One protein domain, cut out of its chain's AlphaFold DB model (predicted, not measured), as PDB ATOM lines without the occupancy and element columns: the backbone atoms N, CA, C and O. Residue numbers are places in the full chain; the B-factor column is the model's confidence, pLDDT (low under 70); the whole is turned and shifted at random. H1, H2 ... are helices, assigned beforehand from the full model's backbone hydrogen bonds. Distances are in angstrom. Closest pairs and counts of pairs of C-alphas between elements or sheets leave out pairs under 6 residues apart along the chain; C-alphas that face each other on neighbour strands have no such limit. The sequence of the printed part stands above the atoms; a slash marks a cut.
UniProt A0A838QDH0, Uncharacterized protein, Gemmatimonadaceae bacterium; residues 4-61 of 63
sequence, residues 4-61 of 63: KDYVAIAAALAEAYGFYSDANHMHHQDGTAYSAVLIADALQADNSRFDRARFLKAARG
ATOM      1  N   LYS A   4     -36.951 100.130  59.703       86.12
ATOM      2  CA  LYS A   4     -35.540  99.781  59.478       86.12
ATOM      3  C   LYS A   4     -34.925  99.110  60.705       86.12
ATOM      4  O   LYS A   4     -34.218  98.124  60.537       86.12
ATOM      5  N   ASP A   5     -35.263  99.582  61.904       87.62
ATOM      6  CA  ASP A   5     -34.748  99.010  63.153       87.62
ATOM      7  C   ASP A   5     -35.235  97.564  63.333       87.62
ATOM      8  O   ASP A   5     -34.442  96.677  63.631       87.62
ATOM      9  N   TYR A   6     -36.517  97.292  63.058       82.44
ATOM     10  CA  TYR A   6     -37.061  95.926  63.116       82.44
ATOM     11  C   TYR A   6     -36.378  94.976  62.130       82.44
ATOM     12  O   TYR A   6     -36.101  93.829  62.469       82.44
ATOM     13  N   VAL A   7     -36.095  95.452  60.914       85.50
ATOM     14  CA  VAL A   7     -35.399  94.658  59.892       85.50
ATOM     15  C   VAL A   7     -33.959  94.366  60.314       85.50
ATOM     16  O   VAL A   7     -33.516  93.232  60.164       85.50
ATOM     17  N   ALA A   8     -33.248  95.349  60.875       86.56
ATOM     18  CA  ALA A   8     -31.878  95.164  61.351       86.56
ATOM     19  C   ALA A   8     -31.798  94.133  62.489       86.56
ATOM     20  O   ALA A   8     -30.930  93.263  62.469       86.56
ATOM     21  N   ILE A   9     -32.740  94.178  63.437       87.12
ATOM     22  CA  ILE A   9     -32.817  93.196  64.529       87.12
ATOM     23  C   ILE A   9     -33.123  91.794  63.989       87.12
ATOM     24  O   ILE A   9     -32.466  90.835  64.385       87.12
ATOM     25  N   ALA A  10     -34.094  91.661  63.078       83.50
ATOM     26  CA  ALA A  10     -34.428  90.366  62.483       83.50
ATOM     27  C   ALA A  10     -33.235  89.760  61.724       83.50
ATOM     28  O   ALA A  10     -32.979  88.567  61.849       83.50
ATOM     29  N   ALA A  11     -32.477  90.583  60.992       83.81
ATOM     30  CA  ALA A  11     -31.274  90.143  60.287       83.81
ATOM     31  C   ALA A  11     -30.180  89.651  61.251       83.81
ATOM     32  O   ALA A  11     -29.617  88.584  61.030       83.81
ATOM     33  N   ALA A  12     -29.933  90.377  62.348       85.00
ATOM     34  CA  ALA A  12     -28.957  89.969  63.360       85.00
ATOM     35  C   ALA A  12     -29.336  88.640  64.041       85.00
ATOM     36  O   ALA A  12     -28.472  87.806  64.307       85.00
ATOM     37  N   LEU A  13     -30.630  88.415  64.299       85.75
ATOM     38  CA  LEU A  13     -31.121  87.145  64.845       85.75
ATOM     39  C   LEU A  13     -30.957  85.990  63.849       85.75
ATOM     40  O   LEU A  13     -30.543  84.908  64.254       85.75
ATOM     41  N   ALA A  14     -31.222  86.222  62.562       81.06
ATOM     42  CA  ALA A  14     -31.038  85.209  61.524       81.06
ATOM     43  C   ALA A  14     -29.562  84.808  61.356       81.06
ATOM     44  O   ALA A  14     -29.253  83.626  61.228       81.06
ATOM     45  N   GLU A  15     -28.644  85.777  61.407       81.81
ATOM     46  CA  GLU A  15     -27.200  85.522  61.369       81.81
ATOM     47  C   GLU A  15     -26.742  84.707  62.585       81.81
ATOM     48  O   GLU A  15     -26.033  83.710  62.440       81.81
ATOM     49  N   ALA A  16     -27.213  85.074  63.783       78.56
ATOM     50  CA  ALA A  16     -26.938  84.315  64.997       78.56
ATOM     51  C   ALA A  16     -27.476  82.879  64.900       78.56
ATOM     52  O   ALA A  16     -26.788  81.940  65.291       78.56
ATOM     53  N   TYR A  17     -28.677  82.694  64.346       73.44
ATOM     54  CA  TYR A  17     -29.280  81.376  64.145       73.44
ATOM     55  C   TYR A  17     -28.413  80.494  63.233       73.44
ATOM     56  O   TYR A  17     -28.104  79.358  63.592       73.44
ATOM     57  N   GLY A  18     -27.951  81.041  62.103       68.06
ATOM     58  CA  GLY A  18     -27.067  80.339  61.167       68.06
ATOM     59  C   GLY A  18     -25.705  79.968  61.769       68.06
ATOM     60  O   GLY A  18     -25.212  78.861  61.561       68.06
ATOM     61  N   PHE A  19     -25.119  80.853  62.584       67.12
ATOM     62  CA  PHE A  19     -23.842  80.589  63.255       67.12
ATOM     63  C   PHE A  19     -23.915  79.381  64.206       67.12
ATOM     64  O   PHE A  19     -22.983  78.576  64.265       67.12
ATOM     65  N   TYR A  20     -25.029  79.222  64.928       63.28
ATOM     66  CA  TYR A  20     -25.235  78.081  65.826       63.28
ATOM     67  C   TYR A  20     -25.643  76.794  65.103       63.28
ATOM     68  O   TYR A  20     -25.374  75.722  65.637       63.28
ATOM     69  N   SER A  21     -26.266  76.868  63.920       62.25
ATOM     70  CA  SER A  21     -26.597  75.666  63.145       62.25
ATOM     71  C   SER A  21     -25.385  75.044  62.446       62.25
ATOM     72  O   SER A  21     -25.343  73.825  62.298       62.25
ATOM     73  N   ASP A  22     -24.405  75.857  62.033       61.03
ATOM     74  CA  ASP A  22     -23.180  75.384  61.367       61.03
ATOM     75  C   ASP A  22     -22.103  74.912  62.355       61.03
ATOM     76  O   ASP A  22     -21.327  73.995  62.066       61.03
ATOM     77  N   ALA A  23     -22.047  75.506  63.549       58.44
ATOM     78  CA  ALA A  23     -21.231  74.980  64.630       58.44
ATOM     79  C   ALA A  23     -21.896  73.705  65.167       58.44
ATOM     80  O   ALA A  23     -23.059  73.723  65.545       58.44
ATOM     81  N   ASN A  24     -21.160  72.596  65.244       58.41
ATOM     82  CA  ASN A  24     -21.605  71.284  65.740       58.41
ATOM     83  C   ASN A  24     -21.920  71.280  67.265       58.41
ATOM     84  O   ASN A  24     -21.510  70.394  68.012       58.41
ATOM     85  N   HIS A  25     -22.583  72.323  67.761       54.44
ATOM     86  CA  HIS A  25     -22.936  72.598  69.144       54.44
ATOM     87  C   HIS A  25     -24.384  72.151  69.391       54.44
ATOM     88  O   HIS A  25     -25.257  72.950  69.716       54.44
ATOM     89  N   MET A  26     -24.642  70.844  69.286       52.78
ATOM     90  CA  MET A  26     -25.971  70.232  69.485       52.78
ATOM     91  C   MET A  26     -26.541  70.348  70.921       52.78
ATOM     92  O   MET A  26     -27.545  69.715  71.241       52.78
ATOM     93  N   HIS A  27     -25.921  71.130  71.809       52.69
ATOM     94  CA  HIS A  27     -26.282  71.201  73.229       52.69
ATOM     95  C   HIS A  27     -26.767  72.568  73.710       52.69
ATOM     96  O   HIS A  27     -27.258  72.663  74.836       52.69
ATOM     97  N   HIS A  28     -26.704  73.615  72.885       52.97
ATOM     98  CA  HIS A  28     -27.358  74.869  73.232       52.97
ATOM     99  C   HIS A  28     -28.797  74.820  72.735       52.97
ATOM    100  O   HIS A  28     -29.054  74.897  71.538       52.97
ATOM    101  N   GLN A  29     -29.740  74.664  73.674       54.41
ATOM    102  CA  GLN A  29     -31.129  75.054  73.445       54.41
ATOM    103  C   GLN A  29     -31.120  76.391  72.706       54.41
ATOM    104  O   GLN A  29     -30.416  77.310  73.123       54.41
ATOM    105  N   ASP A  30     -31.849  76.444  71.600       66.25
ATOM    106  CA  ASP A  30     -31.880  77.520  70.615       66.25
ATOM    107  C   ASP A  30     -32.331  78.858  71.236       66.25
ATOM    108  O   ASP A  30     -33.478  79.303  71.131       66.25
ATOM    109  N   GLY A  31     -31.416  79.486  71.978       73.00
ATOM    110  CA  GLY A  31     -31.641  80.729  72.707       73.00
ATOM    111  C   GLY A  31     -31.948  81.880  71.760       73.00
ATOM    112  O   GLY A  31     -32.614  82.838  72.152       73.00
ATOM    113  N   THR A  32     -31.533  81.758  70.500       79.00
ATOM    114  CA  THR A  32     -31.834  82.696  69.423       79.00
ATOM    115  C   THR A  32     -33.317  82.661  69.073       79.00
ATOM    116  O   THR A  32     -33.962  83.711  69.083       79.00
ATOM    117  N   ALA A  33     -33.898  81.475  68.859       81.12
ATOM    118  CA  ALA A  33     -35.333  81.342  68.614       81.12
ATOM    119  C   ALA A  33     -36.174  81.840  69.800       81.12
ATOM    120  O   ALA A  33     -37.164  82.550  69.605       81.12
ATOM    121  N   TYR A  34     -35.762  81.524  71.033       84.38
ATOM    122  CA  TYR A  34     -36.442  82.013  72.235       84.38
ATOM    123  C   TYR A  34     -36.358  83.544  72.365       84.38
ATOM    124  O   TYR A  34     -37.369  84.209  72.598       84.38
ATOM    125  N   SER A  35     -35.179  84.125  72.129       85.69
ATOM    126  CA  SER A  35     -34.979  85.580  72.153       85.69
ATOM    127  C   SER A  35     -35.803  86.289  71.077       85.69
ATOM    128  O   SER A  35     -36.394  87.333  71.345       85.69
ATOM    129  N   ALA A  36     -35.908  85.705  69.878       89.19
ATOM    130  CA  ALA A  36     -36.729  86.243  68.800       89.19
ATOM    131  C   ALA A  36     -38.212  86.323  69.193       89.19
ATOM    132  O   ALA A  36     -38.865  87.321  68.889       89.19
ATOM    133  N   VAL A  37     -38.735  85.317  69.906       91.44
ATOM    134  CA  VAL A  37     -40.109  85.323  70.438       91.44
ATOM    135  C   VAL A  37     -40.302  86.444  71.455       91.44
ATOM    136  O   VAL A  37     -41.219  87.244  71.287       91.44
ATOM    137  N   LEU A  38     -39.415  86.558  72.448       90.56
ATOM    138  CA  LEU A  38     -39.518  87.597  73.479       90.56
ATOM    139  C   LEU A  38     -39.471  89.011  72.889       90.56
ATOM    140  O   LEU A  38     -40.258  89.876  73.274       90.56
ATOM    141  N   ILE A  39     -38.575  89.241  71.927       90.69
ATOM    142  CA  ILE A  39     -38.482  90.519  71.220       90.69
ATOM    143  C   ILE A  39     -39.771  90.776  70.441       90.69
ATOM    144  O   ILE A  39     -40.339  91.860  70.542       90.69
ATOM    145  N   ALA A  40     -40.262  89.795  69.684       91.31
ATOM    146  CA  ALA A  40     -41.456  89.975  68.871       91.31
ATOM    147  C   ALA A  40     -42.706  90.271  69.722       91.31
ATOM    148  O   ALA A  40     -43.524  91.103  69.327       91.31
ATOM    149  N   ASP A  41     -42.825  89.646  70.896       91.38
ATOM    150  CA  ASP A  41     -43.908  89.899  71.850       91.38
ATOM    151  C   ASP A  41     -43.824  91.320  72.431       91.38
ATOM    152  O   ASP A  41     -44.819  92.048  72.429       91.38
ATOM    153  N   ALA A  42     -42.632  91.760  72.851       89.75
ATOM    154  CA  ALA A  42     -42.418  93.118  73.354       89.75
ATOM    155  C   ALA A  42     -42.727  94.186  72.287       89.75
ATOM    156  O   ALA A  42     -43.371  95.195  72.573       89.75
ATOM    157  N   LEU A  43     -42.320  93.942  71.039       88.75
ATOM    158  CA  LEU A  43     -42.581  94.842  69.917       88.75
ATOM    159  C   LEU A  43     -44.064  94.911  69.545       88.75
ATOM    160  O   LEU A  43     -44.554  95.984  69.197       88.75
ATOM    161  N   GLN A  44     -44.787  93.792  69.624       92.44
ATOM    162  CA  GLN A  44     -46.227  93.776  69.374       92.44
ATOM    163  C   GLN A  44     -47.008  94.489  70.485       92.44
ATOM    164  O   GLN A  44     -47.999  95.158  70.192       92.44
ATOM    165  N   ALA A  45     -46.557  94.369  71.737       88.31
ATOM    166  CA  ALA A  45     -47.164  95.051  72.876       88.31
ATOM    167  C   ALA A  45     -47.049  96.584  72.769       88.31
ATOM    168  O   ALA A  45     -48.006  97.286  73.087       88.31
ATOM    169  N   ASP A  46     -45.911  97.096  72.284       87.50
ATOM    170  CA  ASP A  46     -45.676  98.539  72.107       87.50
ATOM    171  C   ASP A  46     -46.266  99.089  70.790       87.50
ATOM    172  O   ASP A  46     -46.663 100.250  70.697       87.50
ATOM    173  N   ASN A  47     -46.371  98.252  69.752       85.12
ATOM    174  CA  ASN A  47     -46.847  98.653  68.430       85.12
ATOM    175  C   ASN A  47     -47.817  97.624  67.830       85.12
ATOM    176  O   ASN A  47     -47.408  96.656  67.194       85.12
ATOM    177  N   SER A  48     -49.121  97.906  67.899       88.12
ATOM    178  CA  SER A  48     -50.171  97.026  67.355       88.12
ATOM    179  C   SER A  48     -50.118  96.815  65.835       88.12
ATOM    180  O   SER A  48     -50.725  95.877  65.324       88.12
ATOM    181  N   ARG A  49     -49.390  97.666  65.094       89.44
ATOM    182  CA  ARG A  49     -49.159  97.512  63.644       89.44
ATOM    183  C   ARG A  49     -47.928  96.662  63.323       89.44
ATOM    184  O   ARG A  49     -47.629  96.455  62.148       89.44
ATOM    185  N   PHE A  50     -47.174  96.234  64.332       91.00
ATOM    186  CA  PHE A  50     -46.035  95.348  64.152       91.00
ATOM    187  C   PHE A  50     -46.506  93.955  63.719       91.00
ATOM    188  O   PHE A  50     -47.324  93.315  64.378       91.00
ATOM    189  N   ASP A  51     -45.965  93.477  62.600       93.38
ATOM    190  CA  ASP A  51     -46.264  92.151  62.069       93.38
ATOM    191  C   ASP A  51     -45.332  91.114  62.702       93.38
ATOM    192  O   ASP A  51     -44.243  90.811  62.201       93.38
ATOM    193  N   ARG A  52     -45.780  90.587  63.845       93.88
ATOM    194  CA  ARG A  52     -45.063  89.581  64.633       93.88
ATOM    195  C   ARG A  52     -44.699  88.345  63.815       93.88
ATOM    196  O   ARG A  52     -43.576  87.853  63.911       93.88
ATOM    197  N   ALA A  53     -45.641  87.836  63.022       93.88
ATOM    198  CA  ALA A  53     -45.440  86.616  62.247       93.88
ATOM    199  C   ALA A  53     -44.349  86.819  61.192       93.88
ATOM    200  O   ALA A  53     -43.432  86.004  61.074       93.88
ATOM    201  N   ARG A  54     -44.398  87.951  60.484       91.44
ATOM    202  CA  ARG A  54     -43.379  88.309  59.497       91.44
ATOM    203  C   ARG A  54     -42.001  88.504  60.120       91.44
ATOM    204  O   ARG A  54     -41.013  88.089  59.521       91.44
ATOM    205  N   PHE A  55     -41.920  89.121  61.299       93.00
ATOM    206  CA  PHE A  55     -40.650  89.288  62.005       93.00
ATOM    207  C   PHE A  55     -40.029  87.943  62.389       93.00
ATOM    208  O   PHE A  55     -38.855  87.723  62.113       93.00
ATOM    209  N   LEU A  56     -40.810  87.029  62.973       92.06
ATOM    210  CA  LEU A  56     -40.309  85.715  63.389       92.06
ATOM    211  C   LEU A  56     -39.837  84.869  62.208       92.06
ATOM    212  O   LEU A  56     -38.809  84.208  62.316       92.06
ATOM    213  N   LYS A  57     -40.550  84.926  61.077       90.81
ATOM    214  CA  LYS A  57     -40.122  84.278  59.831       90.81
ATOM    215  C   LYS A  57     -38.754  84.814  59.383       90.81
ATOM    216  O   LYS A  57     -37.819  84.045  59.180       90.81
ATOM    217  N   ALA A  58     -38.605  86.140  59.345       90.12
ATOM    218  CA  ALA A  58     -37.344  86.784  58.982       90.12
ATOM    219  C   ALA A  58     -36.202  86.469  59.968       90.12
ATOM    220  O   ALA A  58     -35.081  86.234  59.535       90.12
ATOM    221  N   ALA A  59     -36.483  86.411  61.274       88.25
ATOM    222  CA  ALA A  59     -35.502  86.098  62.316       88.25
ATOM    223  C   ALA A  59     -34.966  84.655  62.254       88.25
ATOM    224  O   ALA A  59     -33.929  84.368  62.840       88.25
ATOM    225  N   ARG A  60     -35.651  83.757  61.538       84.94
ATOM    226  CA  ARG A  60     -35.186  82.392  61.240       84.94
ATOM    227  C   ARG A  60     -34.432  82.291  59.911       84.94
ATOM    228  O   ARG A  60     -34.035  81.202  59.517       84.94
ATOM    229  N   GLY A  61     -34.277  83.405  59.192       81.19
ATOM    230  CA  GLY A  61     -33.716  83.421  57.841       81.19
ATOM    231  C   GLY A  61     -34.665  82.880  56.765       81.19
ATOM    232  O   GLY A  61     -34.251  82.666  55.628       81.19
TER     233      GLY A  61
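What this domain is: This is residues 4 to 61 of the 63 residues of an uncharacterized protein of Gemmatimonadaceae bacterium (UniProt A0A838QDH0). Picture a hairpin of two long helices, H1 and H2, with the short helix H3 folded back and packed on both; residues 22 to 27 stick out at one end. The printed part has 58 residues with three named helices, in the order H1, H2, H3, and no named strand: all helix. It is only just compact, close to loose, with a radius of gyration of the C-alphas of 11.9 A and spans of 38 by 19 by 14 A.

How they stand to each other: Start at H1, residues 4 to 22; its residues 10 to 17 alone touch H2, residues 31 to 46, by residues 32 to 36 alone. Their closest C-alphas, of Tyr 17 and Thr 32, are 6.0 A apart. This hairpin runs opposite ways at a shallow tilt of 15 degrees. Residues 6 to 14 of H1 alone touch H3, residues 52 to 59, the same way at a steep tilt of 49 degrees; the closest C-alphas, of Ala 10 and Ala 59, are 4.4 A apart. H2 and H3, also a hairpin, touch, closest at the C-alphas of Ala 40 and Arg 52, 5.6 A, opposite ways at a shallow 34 degrees, only just short of steep. Every O i to N i+4 pair in H1, H2 and H3 is within hydrogen-bond range.

Where its parts are: Find C-alpha 4 at (-35.540, 99.781, 59.478); H1 runs 27.4 A to C-alpha 22. H2 runs 22.7 A, and H3 10.4 A to C-alpha 59 at (-35.502, 86.098, 62.316).

The domain as a whole: The C-alphas farthest apart, of Asn 24 and Ser 48, are 38.5 A apart. The printed part has no cut; the H1 to H2 link is short, H2 to H3 tight. Look for pLDDT under 70 at residues 18 to 30.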